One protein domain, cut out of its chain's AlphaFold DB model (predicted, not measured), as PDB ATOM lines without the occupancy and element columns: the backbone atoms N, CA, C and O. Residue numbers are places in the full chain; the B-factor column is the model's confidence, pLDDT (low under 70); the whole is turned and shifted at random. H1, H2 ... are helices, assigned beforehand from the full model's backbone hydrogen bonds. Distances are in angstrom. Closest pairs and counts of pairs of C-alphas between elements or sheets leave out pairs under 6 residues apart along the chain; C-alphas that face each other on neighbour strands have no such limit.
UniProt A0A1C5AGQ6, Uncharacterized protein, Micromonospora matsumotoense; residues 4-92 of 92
ATOM      1  N   GLU A   4      -1.888  26.325  82.084       94.06
ATOM      2  CA  GLU A   4      -2.171  25.871  83.451       94.06
ATOM      3  C   GLU A   4      -1.824  24.384  83.643       94.06
ATOM      4  O   GLU A   4      -1.147  24.011  84.601       94.06
ATOM      5  N   GLU A   5      -2.198  23.525  82.689       95.38
ATOM      6  CA  GLU A   5      -1.841  22.101  82.709       95.38
ATOM      7  C   GLU A   5      -0.320  21.884  82.629       95.38
ATOM      8  O   GLU A   5       0.223  21.024  83.334       95.38
ATOM      9  N   ILE A   6       0.376  22.679  81.804       94.81
ATOM     10  CA  ILE A   6       1.844  22.674  81.701       94.81
ATOM     11  C   ILE A   6       2.456  23.026  83.057       94.81
ATOM     12  O   ILE A   6       3.300  22.279  83.557       94.81
ATOM     13  N   VAL A   7       2.002  24.115  83.685       94.00
ATOM     14  CA  VAL A   7       2.516  24.571  84.983       94.00
ATOM     15  C   VAL A   7       2.256  23.554  86.079       94.00
ATOM     16  O   VAL A   7       3.167  23.245  86.843       94.00
ATOM     17  N   HIS A   8       1.063  22.967  86.147       94.50
ATOM     18  CA  HIS A   8       0.784  21.930  87.134       94.50
ATOM     19  C   HIS A   8       1.667  20.698  86.945       94.50
ATOM     20  O   HIS A   8       2.198  20.162  87.922       94.50
ATOM     21  N   ARG A   9       1.862  20.238  85.704       95.81
ATOM     22  CA  ARG A   9       2.727  19.084  85.431       95.81
ATOM     23  C   ARG A   9       4.188  19.387  85.754       95.81
ATOM     24  O   ARG A   9       4.853  18.540  86.341       95.81
ATOM     25  N   TRP A  10       4.648  20.588  85.436       94.81
ATOM     26  CA  TRP A  10       5.988  21.065  85.751       94.81
ATOM     27  C   TRP A  10       6.223  21.217  87.261       94.81
ATOM     28  O   TRP A  10       7.188  20.662  87.782       94.81
ATOM     29  N   LEU A  11       5.305  21.847  88.003       92.62
ATOM     30  CA  LEU A  11       5.398  21.990  89.462       92.62
ATOM     31  C   LEU A  11       5.439  20.644  90.192       92.62
ATOM     32  O   LEU A  11       6.077  20.539  91.241       92.62
ATOM     33  N   ARG A  12       4.793  19.603  89.649       94.44
ATOM     34  CA  ARG A  12       4.922  18.239  90.184       94.44
ATOM     35  C   ARG A  12       6.341  17.692  90.039       94.44
ATOM     36  O   ARG A  12       6.811  17.066  90.982       94.44
ATOM     37  N   LEU A  13       7.024  17.950  88.921       95.56
ATOM     38  CA  LEU A  13       8.426  17.550  88.732       95.56
ATOM     39  C   LEU A  13       9.342  18.292  89.708       95.56
ATOM     40  O   LEU A  13      10.118  17.659  90.411       95.56
ATOM     41  N   VAL A  14       9.176  19.614  89.832       92.06
ATOM     42  CA  VAL A  14       9.949  20.433  90.784       92.06
ATOM     43  C   VAL A  14       9.709  19.985  92.230       92.06
ATOM     44  O   VAL A  14      10.639  19.916  93.023       92.06
ATOM     45  N   THR A  15       8.467  19.641  92.586       92.56
ATOM     46  CA  THR A  15       8.137  19.148  93.935       92.56
ATOM     47  C   THR A  15       8.697  17.746  94.200       92.56
ATOM     48  O   THR A  15       8.949  17.412  95.352       92.56
ATOM     49  N   ALA A  16       8.878  16.927  93.162       95.25
ATOM     50  CA  ALA A  16       9.458  15.593  93.282       95.25
ATOM     51  C   ALA A  16      10.997  15.606  93.345       95.25
ATOM     52  O   ALA A  16      11.590  14.616  93.769       95.25
ATOM     53  N   ASP A  17      11.644  16.703  92.943       94.00
ATOM     54  CA  ASP A  17      13.093  16.869  93.044       94.00
ATOM     55  C   ASP A  17      13.490  17.215  94.493       94.00
ATOM     56  O   ASP A  17      13.063  18.221  95.070       94.00
ATOM     57  N   ALA A  18      14.319  16.364  95.097       93.38
ATOM     58  CA  ALA A  18      14.777  16.510  96.476       93.38
ATOM     59  C   ALA A  18      15.632  17.770  96.707       93.38
ATOM     60  O   ALA A  18      15.633  18.301  97.815       93.38
ATOM     61  N   GLU A  19      16.321  18.275  95.682       90.00
ATOM     62  CA  GLU A  19      17.148  19.484  95.772       90.00
ATOM     63  C   GLU A  19      16.328  20.770  95.594       90.00
ATOM     64  O   GLU A  19      16.764  21.835  96.028       90.00
ATOM     65  N   LEU A  20      15.141  20.688  94.982       89.06
ATOM     66  CA  LEU A  20      14.286  21.849  94.692       89.06
ATOM     67  C   LEU A  20      13.079  21.958  95.627       89.06
ATOM     68  O   LEU A  20      12.656  23.061  95.974       89.06
ATOM     69  N   SER A  21      12.529  20.830  96.075       90.75
ATOM     70  CA  SER A  21      11.368  20.801  96.966       90.75
ATOM     71  C   SER A  21      11.521  21.611  98.268       90.75
ATOM     72  O   SER A  21      10.513  22.201  98.677       90.75
ATOM     73  N   PRO A  22      12.718  21.760  98.889       90.12
ATOM     74  CA  PRO A  22      12.876  22.600 100.077       90.12
ATOM     75  C   PRO A  22      12.557  24.082  99.826       90.12
ATOM     76  O   PRO A  22      12.051  24.753 100.722       90.12
ATOM     77  N   TYR A  23      12.763  24.582  98.603       84.88
ATOM     78  CA  TYR A  23      12.475  25.973  98.223       84.88
ATOM     79  C   TYR A  23      10.975  26.261  98.072       84.88
ATOM     80  O   TYR A  23      10.567  27.414  97.964       84.88
ATOM     81  N   LEU A  24      10.141  25.218  98.067       86.69
ATOM     82  CA  LEU A  24       8.684  25.336  98.001       86.69
ATOM     83  C   LEU A  24       8.021  25.267  99.386       86.69
ATOM     84  O   LEU A  24       6.792  25.345  99.482       86.69
ATOM     85  N   ILE A  25       8.795  25.094 100.461       87.88
ATOM     86  CA  ILE A  25       8.270  25.071 101.831       87.88
ATOM     87  C   ILE A  25       7.819  26.483 102.217       87.88
ATOM     88  O   ILE A  25       8.556  27.450 102.065       87.88
ATOM     89  N   GLY A  26       6.586  26.605 102.718       85.94
ATOM     90  CA  GLY A  26       6.002  27.896 103.105       85.94
ATOM     91  C   GLY A  26       5.551  28.774 101.932       85.94
ATOM     92  O   GLY A  26       4.992  29.844 102.161       85.94
ATOM     93  N   VAL A  27       5.740  28.326 100.686       86.12
ATOM     94  CA  VAL A  27       5.264  29.038  99.497       86.12
ATOM     95  C   VAL A  27       3.777  28.761  99.281       86.12
ATOM     96  O   VAL A  27       3.335  27.609  99.276       86.12
ATOM     97  N   ASP A  28       3.003  29.819  99.039       89.75
ATOM     98  CA  ASP A  28       1.628  29.695  98.560       89.75
ATOM     99  C   ASP A  28       1.633  29.119  97.137       89.75
ATOM    100  O   ASP A  28       1.904  29.809  96.151       89.75
ATOM    101  N   ARG A  29       1.336  27.820  97.040       86.31
ATOM    102  CA  ARG A  29       1.364  27.066  95.782       86.31
ATOM    103  C   ARG A  29       0.298  27.521  94.791       86.31
ATOM    104  O   ARG A  29       0.530  27.406  93.592       86.31
ATOM    105  N   VAL A  30      -0.840  28.030  95.264       89.50
ATOM    106  CA  VAL A  30      -1.914  28.512  94.386       89.50
ATOM    107  C   VAL A  30      -1.480  29.823  93.748       89.50
ATOM    108  O   VAL A  30      -1.520  29.962  92.524       89.50
ATOM    109  N   ARG A  31      -0.974  30.756  94.561       89.06
ATOM    110  CA  ARG A  31      -0.438  32.024  94.061       89.06
ATOM    111  C   ARG A  31       0.766  31.811  93.143       89.06
ATOM    112  O   ARG A  31       0.853  32.459  92.101       89.06
ATOM    113  N   LEU A  32       1.658  30.884  93.498       88.38
ATOM    114  CA  LEU A  32       2.795  30.508  92.661       88.38
ATOM    115  C   LEU A  32       2.327  29.941  91.317       88.38
ATOM    116  O   LEU A  32       2.792  30.397  90.279       88.38
ATOM    117  N   ALA A  33       1.386  28.994  91.313       90.12
ATOM    118  CA  ALA A  33       0.869  28.404  90.080       90.12
ATOM    119  C   ALA A  33       0.210  29.454  89.173       90.12
ATOM    120  O   ALA A  33       0.452  29.447  87.967       90.12
ATOM    121  N   ALA A  34      -0.557  30.392  89.734       91.56
ATOM    122  CA  ALA A  34      -1.159  31.483  88.968       91.56
ATOM    123  C   ALA A  34      -0.095  32.394  88.331       91.56
ATOM    124  O   ALA A  34      -0.163  32.682  87.135       91.56
ATOM    125  N   HIS A  35       0.922  32.792  89.103       89.75
ATOM    126  CA  HIS A  35       2.032  33.601  88.598       89.75
ATOM    127  C   HIS A  35       2.804  32.873  87.489       89.75
ATOM    128  O   HIS A  35       2.983  33.409  86.399       89.75
ATOM    129  N   LEU A  36       3.176  31.613  87.722       89.94
ATOM    130  CA  LEU A  36       3.872  30.793  86.732       89.94
ATOM    131  C   LEU A  36       3.029  30.562  85.472       89.94
ATOM    132  O   LEU A  36       3.581  30.529  84.377       89.94
ATOM    133  N   THR A  37       1.705  30.447  85.593       93.38
ATOM    134  CA  THR A  37       0.796  30.293  84.444       93.38
ATOM    135  C   THR A  37       0.787  31.537  83.569       93.38
ATOM    136  O   THR A  37       0.878  31.420  82.344       93.38
ATOM    137  N   ALA A  38       0.737  32.728  84.170       91.50
ATOM    138  CA  ALA A  38       0.860  33.982  83.432       91.50
ATOM    139  C   ALA A  38       2.205  34.058  82.690       91.50
ATOM    140  O   ALA A  38       2.250  34.357  81.498       91.50
ATOM    141  N   SER A  39       3.289  33.682  83.363       89.94
ATOM    142  CA  SER A  39       4.637  33.718  82.802       89.94
ATOM    143  C   SER A  39       4.871  32.696  81.693       89.94
ATOM    144  O   SER A  39       5.454  33.027  80.664       89.94
ATOM    145  N   VAL A  40       4.372  31.467  81.845       91.44
ATOM    146  CA  VAL A  40       4.412  30.449  80.782       91.44
ATOM    147  C   VAL A  40       3.562  30.885  79.593       91.44
ATOM    148  O   VAL A  40       3.968  30.687  78.451       91.44
ATOM    149  N   THR A  41       2.417  31.526  79.832       93.75
ATOM    150  CA  THR A  41       1.583  32.081  78.757       93.75
ATOM    151  C   THR A  41       2.339  33.148  77.963       93.75
ATOM    152  O   THR A  41       2.370  33.077  76.735       93.75
ATOM    153  N   ALA A  42       3.006  34.082  78.649       91.38
ATOM    154  CA  ALA A  42       3.854  35.092  78.018       91.38
ATOM    155  C   ALA A  42       5.020  34.454  77.240       91.38
ATOM    156  O   ALA A  42       5.203  34.740  76.057       91.38
ATOM    157  N   ALA A  43       5.737  33.502  77.844       90.81
ATOM    158  CA  ALA A  43       6.844  32.801  77.195       90.81
ATOM    159  C   ALA A  43       6.399  32.037  75.936       90.81
ATOM    160  O   ALA A  43       7.080  32.072  74.915       90.81
ATOM    161  N   LEU A  44       5.235  31.381  75.962       90.44
ATOM    162  CA  LEU A  44       4.670  30.695  74.794       90.44
ATOM    163  C   LEU A  44       4.256  31.664  73.676       90.44
ATOM    164  O   LEU A  44       4.278  31.276  72.505       90.44
ATOM    165  N   ALA A  45       3.896  32.899  74.027       90.69
ATOM    166  CA  ALA A  45       3.640  33.981  73.081       90.69
ATOM    167  C   ALA A  45       4.935  34.646  72.565       90.69
ATOM    168  O   ALA A  45       4.883  35.404  71.602       90.69
ATOM    169  N   GLY A  46       6.097  34.327  73.148       86.31
ATOM    170  CA  GLY A  46       7.372  34.984  72.842       86.31
ATOM    171  C   GLY A  46       7.534  36.354  73.503       86.31
ATOM    172  O   GLY A  46       8.450  37.094  73.146       86.31
ATOM    173  N   GLU A  47       6.666  36.675  74.458       87.25
ATOM    174  CA  GLU A  47       6.720  37.894  75.255       87.25
ATOM    175  C   GLU A  47       7.716  37.736  76.415       87.25
ATOM    176  O   GLU A  47       7.966  36.616  76.881       87.25
ATOM    177  N   PRO A  48       8.305  38.840  76.907       74.12
ATOM    178  CA  PRO A  48       9.152  38.795  78.087       74.12
ATOM    179  C   PRO A  48       8.353  38.280  79.290       74.12
ATOM    180  O   PRO A  48       7.311  38.825  79.649       74.12
ATOM    181  N   ALA A  49       8.870  37.230  79.921       73.00
ATOM    182  CA  ALA A  49       8.336  36.669  81.149       73.00
ATOM    183  C   ALA A  49       9.397  36.829  82.239       73.00
ATOM    184  O   ALA A  49      10.489  36.280  82.113       73.00
ATOM    185  N   ASP A  50       9.081  37.588  83.285       66.69
ATOM    186  CA  ASP A  50       9.901  37.659  84.492       66.69
ATOM    187  C   ASP A  50       9.204  36.852  85.575       66.69
ATOM    188  O   ASP A  50       8.132  37.214  86.060       66.69
ATOM    189  N   ALA A  51       9.739  35.672  85.839       62.47
ATOM    190  CA  ALA A  51       9.005  34.672  86.593       62.47
ATOM    191  C   ALA A  51       9.870  33.880  87.561       62.47
ATOM    192  O   ALA A  51       9.340  33.188  88.430       62.47
ATOM    193  N   TRP A  52      11.189  33.922  87.374       62.16
ATOM    194  CA  TRP A  52      12.102  32.953  87.979       62.16
ATOM    195  C   TRP A  52      13.268  33.605  88.724       62.16
ATOM    196  O   TRP A  52      14.048  32.911  89.383       62.16
ATOM    197  N   GLY A  53      13.345  34.938  88.697       56.84
ATOM    198  CA  GLY A  53      14.152  35.712  89.628       56.84
ATOM    199  C   GLY A  53      13.488  35.732  91.006       56.84
ATOM    200  O   GLY A  53      12.323  36.093  91.134       56.84
ATOM    201  N   GLY A  54      14.217  35.332  92.051       62.25
ATOM    202  CA  GLY A  54      13.786  35.553  93.441       62.25
ATOM    203  C   GLY A  54      13.621  34.316  94.325       62.25
ATOM    204  O   GLY A  54      13.425  34.475  95.524       62.25
ATOM    205  N   LEU A  55      13.764  33.096  93.795       64.19
ATOM    206  CA  LEU A  55      13.719  31.871  94.617       64.19
ATOM    207  C   LEU A  55      15.057  31.529  95.301       64.19
ATOM    208  O   LEU A  55      15.139  30.526  96.001       64.19
ATOM    209  N   GLY A  56      16.109  32.336  95.106       72.75
ATOM    210  CA  GLY A  56      17.437  32.070  95.678       72.75
ATOM    211  C   GLY A  56      18.078  30.773  95.168       72.75
ATOM    212  O   GLY A  56      18.915  30.190  95.856       72.75
ATOM    213  N   LEU A  57      17.652  30.306  93.992       81.25
ATOM    214  CA  LEU A  57      18.219  29.139  93.329       81.25
ATOM    215  C   LEU A  57      19.616  29.468  92.793       81.25
ATOM    216  O   LEU A  57      19.887  30.590  92.364       81.25
ATOM    217  N   SER A  58      20.494  28.470  92.819       87.06
ATOM    218  CA  SER A  58      21.750  28.498  92.068       87.06
ATOM    219  C   SER A  58      21.491  28.387  90.562       87.06
ATOM    220  O   SER A  58      20.462  27.857  90.145       87.06
ATOM    221  N   GLU A  59      22.461  28.791  89.739       86.06
ATOM    222  CA  GLU A  59      22.367  28.662  88.275       86.06
ATOM    223  C   GLU A  59      22.091  27.218  87.821       86.06
ATOM    224  O   GLU A  59      21.350  26.987  86.866       86.06
ATOM    225  N   GLU A  60      22.651  26.229  88.524       89.31
ATOM    226  CA  GLU A  60      22.412  24.807  88.257       89.31
ATOM    227  C   GLU A  60      20.944  24.430  88.477       89.31
ATOM    228  O   GLU A  60      20.316  23.785  87.636       89.31
ATOM    229  N   GLN A  61      20.378  24.877  89.598       88.19
ATOM    230  CA  GLN A  61      18.979  24.639  89.938       88.19
ATOM    231  C   GLN A  61      18.040  25.388  88.987       88.19
ATOM    232  O   GLN A  61      17.040  24.815  88.560       88.19
ATOM    233  N   HIS A  62      18.370  26.624  88.599       86.94
ATOM    234  CA  HIS A  62      17.626  27.366  87.576       86.94
ATOM    235  C   HIS A  62      17.599  26.620  86.247       86.94
ATOM    236  O   HIS A  62      16.526  26.445  85.667       86.94
ATOM    237  N   ARG A  63      18.752  26.109  85.798       87.81
ATOM    238  CA  ARG A  63      18.835  25.330  84.560       87.81
ATOM    239  C   ARG A  63      17.987  24.068  84.639       87.81
ATOM    240  O   ARG A  63      17.186  23.824  83.742       87.81
ATOM    241  N   ARG A  64      18.080  23.321  85.744       91.00
ATOM    242  CA  ARG A  64      17.292  22.097  85.955       91.00
ATOM    243  C   ARG A  64      15.784  22.365  85.964       91.00
ATOM    244  O   ARG A  64      15.018  21.642  85.330       91.00
ATOM    245  N   VAL A  65      15.352  23.424  86.646       90.19
ATOM    246  CA  VAL A  65      13.950  23.868  86.667       90.19
ATOM    247  C   VAL A  65      13.467  24.217  85.252       90.19
ATOM    248  O   VAL A  65      12.369  23.802  84.864       90.19
ATOM    249  N   GLY A  66      14.291  24.917  84.468       90.38
ATOM    250  CA  GLY A  66      14.023  25.221  83.061       90.38
ATOM    251  C   GLY A  66      13.935  23.972  82.180       90.38
ATOM    252  O   GLY A  66      13.004  23.848  81.380       90.38
ATOM    253  N   ASP A  67      14.835  23.005  82.370       93.06
ATOM    254  CA  ASP A  67      14.840  21.737  81.635       93.06
ATOM    255  C   ASP A  67      13.571  20.918  81.896       93.06
ATOM    256  O   ASP A  67      13.002  20.348  80.961       93.06
ATOM    257  N   TYR A  68      13.053  20.915  83.129       94.81
ATOM    258  CA  TYR A  68      11.763  20.288  83.426       94.81
ATOM    259  C   TYR A  68      10.603  20.953  82.684       94.81
ATOM    260  O   TYR A  68       9.739  20.246  82.164       94.81
ATOM    261  N   LEU A  69      10.574  22.286  82.597       93.50
ATOM    262  CA  LEU A  69       9.525  22.998  81.862       93.50
ATOM    263  C   LEU A  69       9.582  22.657  80.369       93.50
ATOM    264  O   LEU A  69       8.570  22.297  79.768       93.50
ATOM    265  N   VAL A  70      10.780  22.705  79.785       94.25
ATOM    266  CA  VAL A  70      11.017  22.339  78.384       94.25
ATOM    267  C   VAL A  70      10.623  20.884  78.128       94.25
ATOM    268  O   VAL A  70       9.954  20.605  77.135       94.25
ATOM    269  N   GLY A  71      10.974  19.964  79.029       96.12
ATOM    270  CA  GLY A  71      10.584  18.558  78.954       96.12
ATOM    271  C   GLY A  71       9.066  18.356  78.987       96.12
ATOM    272  O   GLY A  71       8.540  17.543  78.229       96.12
ATOM    273  N   VAL A  72       8.337  19.131  79.797       96.50
ATOM    274  CA  VAL A  72       6.863  19.119  79.800       96.50
ATOM    275  C   VAL A  72       6.299  19.642  78.479       96.50
ATOM    276  O   VAL A  72       5.365  19.041  77.955       96.50
ATOM    277  N   CYS A  73       6.863  20.715  77.920       94.94
ATOM    278  CA  CYS A  73       6.452  21.240  76.616       94.94
ATOM    279  C   CYS A  73       6.683  20.229  75.481       94.94
ATOM    280  O   CYS A  73       5.815  20.079  74.624       94.94
ATOM    281  N   TRP A  74       7.808  19.508  75.507       95.94
ATOM    282  CA  TRP A  74       8.085  18.396  74.594       95.94
ATOM    283  C   TRP A  74       7.075  17.260  74.756       95.94
ATOM    284  O   TRP A  74       6.472  16.834  73.782       95.94
ATOM    285  N   ALA A  75       6.827  16.811  75.988       95.69
ATOM    286  CA  ALA A  75       5.856  15.752  76.279       95.69
ATOM    287  C   ALA A  75       4.392  16.155  76.003       95.69
ATOM    288  O   ALA A  75       3.494  15.320  76.108       95.69
ATOM    289  N   ALA A  76       4.145  17.436  75.725       94.06
ATOM    290  CA  ALA A  76       2.860  17.982  75.314       94.06
ATOM    291  C   ALA A  76       2.761  18.199  73.790       94.06
ATOM    292  O   ALA A  76       1.783  18.809  73.351       94.06
ATOM    293  N   ASP A  77       3.765  17.754  73.022       94.56
ATOM    294  CA  ASP A  77       3.865  17.886  71.564       94.56
ATOM    295  C   ASP A  77       3.671  19.333  71.077       94.56
ATOM    296  O   ASP A  77       3.018  19.607  70.065       94.56
ATOM    297  N   LEU A  78       4.206  20.306  71.827       93.44
ATOM    298  CA  LEU A  78       4.156  21.699  71.395       93.44
ATOM    299  C   LEU A  78       5.056  21.921  70.168       93.44
ATOM    300  O   LEU A  78       6.132  21.338  70.089       93.44
ATOM    301  N   PRO A  79       4.680  22.823  69.242       94.50
ATOM    302  CA  PRO A  79       5.526  23.157  68.100       94.50
ATOM    303  C   PRO A  79       6.918  23.639  68.529       94.50
ATOM    304  O   PRO A  79       7.028  24.458  69.448       94.50
ATOM    305  N   ASP A  80       7.956  23.239  67.790       92.62
ATOM    306  CA  ASP A  80       9.359  23.587  68.072       92.62
ATOM    307  C   ASP A  80       9.578  25.090  68.259       92.62
ATOM    308  O   ASP A  80      10.328  25.513  69.136       92.62
ATOM    309  N   GLY A  81       8.872  25.921  67.485       92.44
ATOM    310  CA  GLY A  81       8.927  27.376  67.622       92.44
ATOM    311  C   GLY A  81       8.485  27.866  69.005       92.44
ATOM    312  O   GLY A  81       9.125  28.751  69.569       92.44
ATOM    313  N   ARG A  82       7.442  27.263  69.593       91.94
ATOM    314  CA  ARG A  82       6.978  27.588  70.955       91.94
ATOM    315  C   ARG A  82       7.940  27.061  72.009       91.94
ATOM    316  O   ARG A  82       8.256  27.783  72.949       91.94
ATOM    317  N   ILE A  83       8.465  25.850  71.821       92.88
ATOM    318  CA  ILE A  83       9.496  25.287  72.702       92.88
ATOM    319  C   ILE A  83      10.749  26.172  72.689       92.88
ATOM    320  O   ILE A  83      11.327  26.436  73.739       92.88
ATOM    321  N   ALA A  84      11.145  26.697  71.528       92.50
ATOM    322  CA  ALA A  84      12.272  27.613  71.392       92.50
ATOM    323  C   ALA A  84      12.030  28.971  72.073       92.50
ATOM    324  O   ALA A  84      12.989  29.598  72.522       92.50
ATOM    325  N   GLN A  85      10.782  29.446  72.145       91.25
ATOM    326  CA  GLN A  85      10.449  30.651  72.912       91.25
ATOM    327  C   GLN A  85      10.548  30.395  74.415       91.25
ATOM    328  O   GLN A  85      11.231  31.140  75.113       91.25
ATOM    329  N   VAL A  86       9.983  29.283  74.893       90.25
ATOM    330  CA  VAL A  86      10.126  28.859  76.294       90.25
ATOM    331  C   VAL A  86      11.603  28.677  76.649       90.25
ATOM    332  O   VAL A  86      12.052  29.204  77.657       90.25
ATOM    333  N   ARG A  87      12.397  28.037  75.780       90.06
ATOM    334  CA  ARG A  87      13.850  27.883  75.962       90.06
ATOM    335  C   ARG A  87      14.599  29.212  76.098       90.06
ATOM    336  O   ARG A  87      15.560  29.311  76.848       90.06
ATOM    337  N   ARG A  88      14.184  30.238  75.359       87.94
ATOM    338  CA  ARG A  88      14.788  31.574  75.459       87.94
ATOM    339  C   ARG A  88      14.354  32.306  76.718       87.94
ATOM    340  O   ARG A  88      15.172  33.008  77.300       87.94
ATOM    341  N   ALA A  89      13.106  32.118  77.138       85.50
ATOM    342  CA  ALA A  89      12.639  32.612  78.423       85.50
ATOM    343  C   ALA A  89      13.396  31.942  79.581       85.50
ATOM    344  O   ALA A  89      13.687  32.637  80.544       85.50
ATOM    345  N   VAL A  90      13.780  30.652  79.455       80.62
ATOM    346  CA  VAL A  90      14.527  29.940  80.515       80.62
ATOM    347  C   VAL A  90      15.994  30.242  80.671       80.62
ATOM    348  O   VAL A  90      16.555  29.980  81.729       80.62
ATOM    349  N   ALA A  91      16.618  30.748  79.624       77.31
ATOM    350  CA  ALA A  91      18.053  30.962  79.605       77.31
ATOM    351  C   ALA A  91      18.462  32.360  80.105       77.31
ATOM    352  O   ALA A  91      19.623  32.730  79.943       77.31
ATOM    353  N   ARG A  92      17.515  33.151  80.624       63.12
ATOM    354  CA  ARG A  92      17.731  34.505  81.147       63.12
ATOM    355  C   ARG A  92      17.721  34.508  82.663       63.12
ATOM    356  O   ARG A  92      18.512  35.305  83.207       63.12
TER     357      ARG A  92
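AT A GLANCE: This is residues 4 to 92 of the 92 residues of an uncharacterized protein of Micromonospora matsumotoense (UniProt A0A1C5AGQ6). What shape? Long helices H3 and H4 stand apart, bridged by H1 and H5; short H2 lies at one end. What else? It is all helix: 89 printed residues with five named helices, H1 to H5 in order. It is compact, radius of gyration of the C-alphas 12.1 A, spanning 34 by 25 by 22 A.

HOW THE PARTS SIT: What touches? H4, residues 59 to 75, touches H1, residues 4 to 16, closest at C-alphas 69 and 10, 5.6 A. H4 forms a hairpin with H5, residues 80 to 90, closest at C-alphas 66 and 90, 5.4 A. H3, residues 29 to 45, is apart from H4. What of backbones? In H1, H3, H4 and H5 every O i to N i+4 pair is within hydrogen-bond range.

IN THESE COORDINATES: Which anchors? C-alpha 4 is at (-2.171, 25.871, 83.451), C-alpha 90 at (14.527, 29.940, 80.515). Where is H2? It is residues 21 to 24.

THE WHOLE: Any cut? The printed part has none. Low confidence? Residues 50 to 55, in the long link, and 92 are under pLDDT 70.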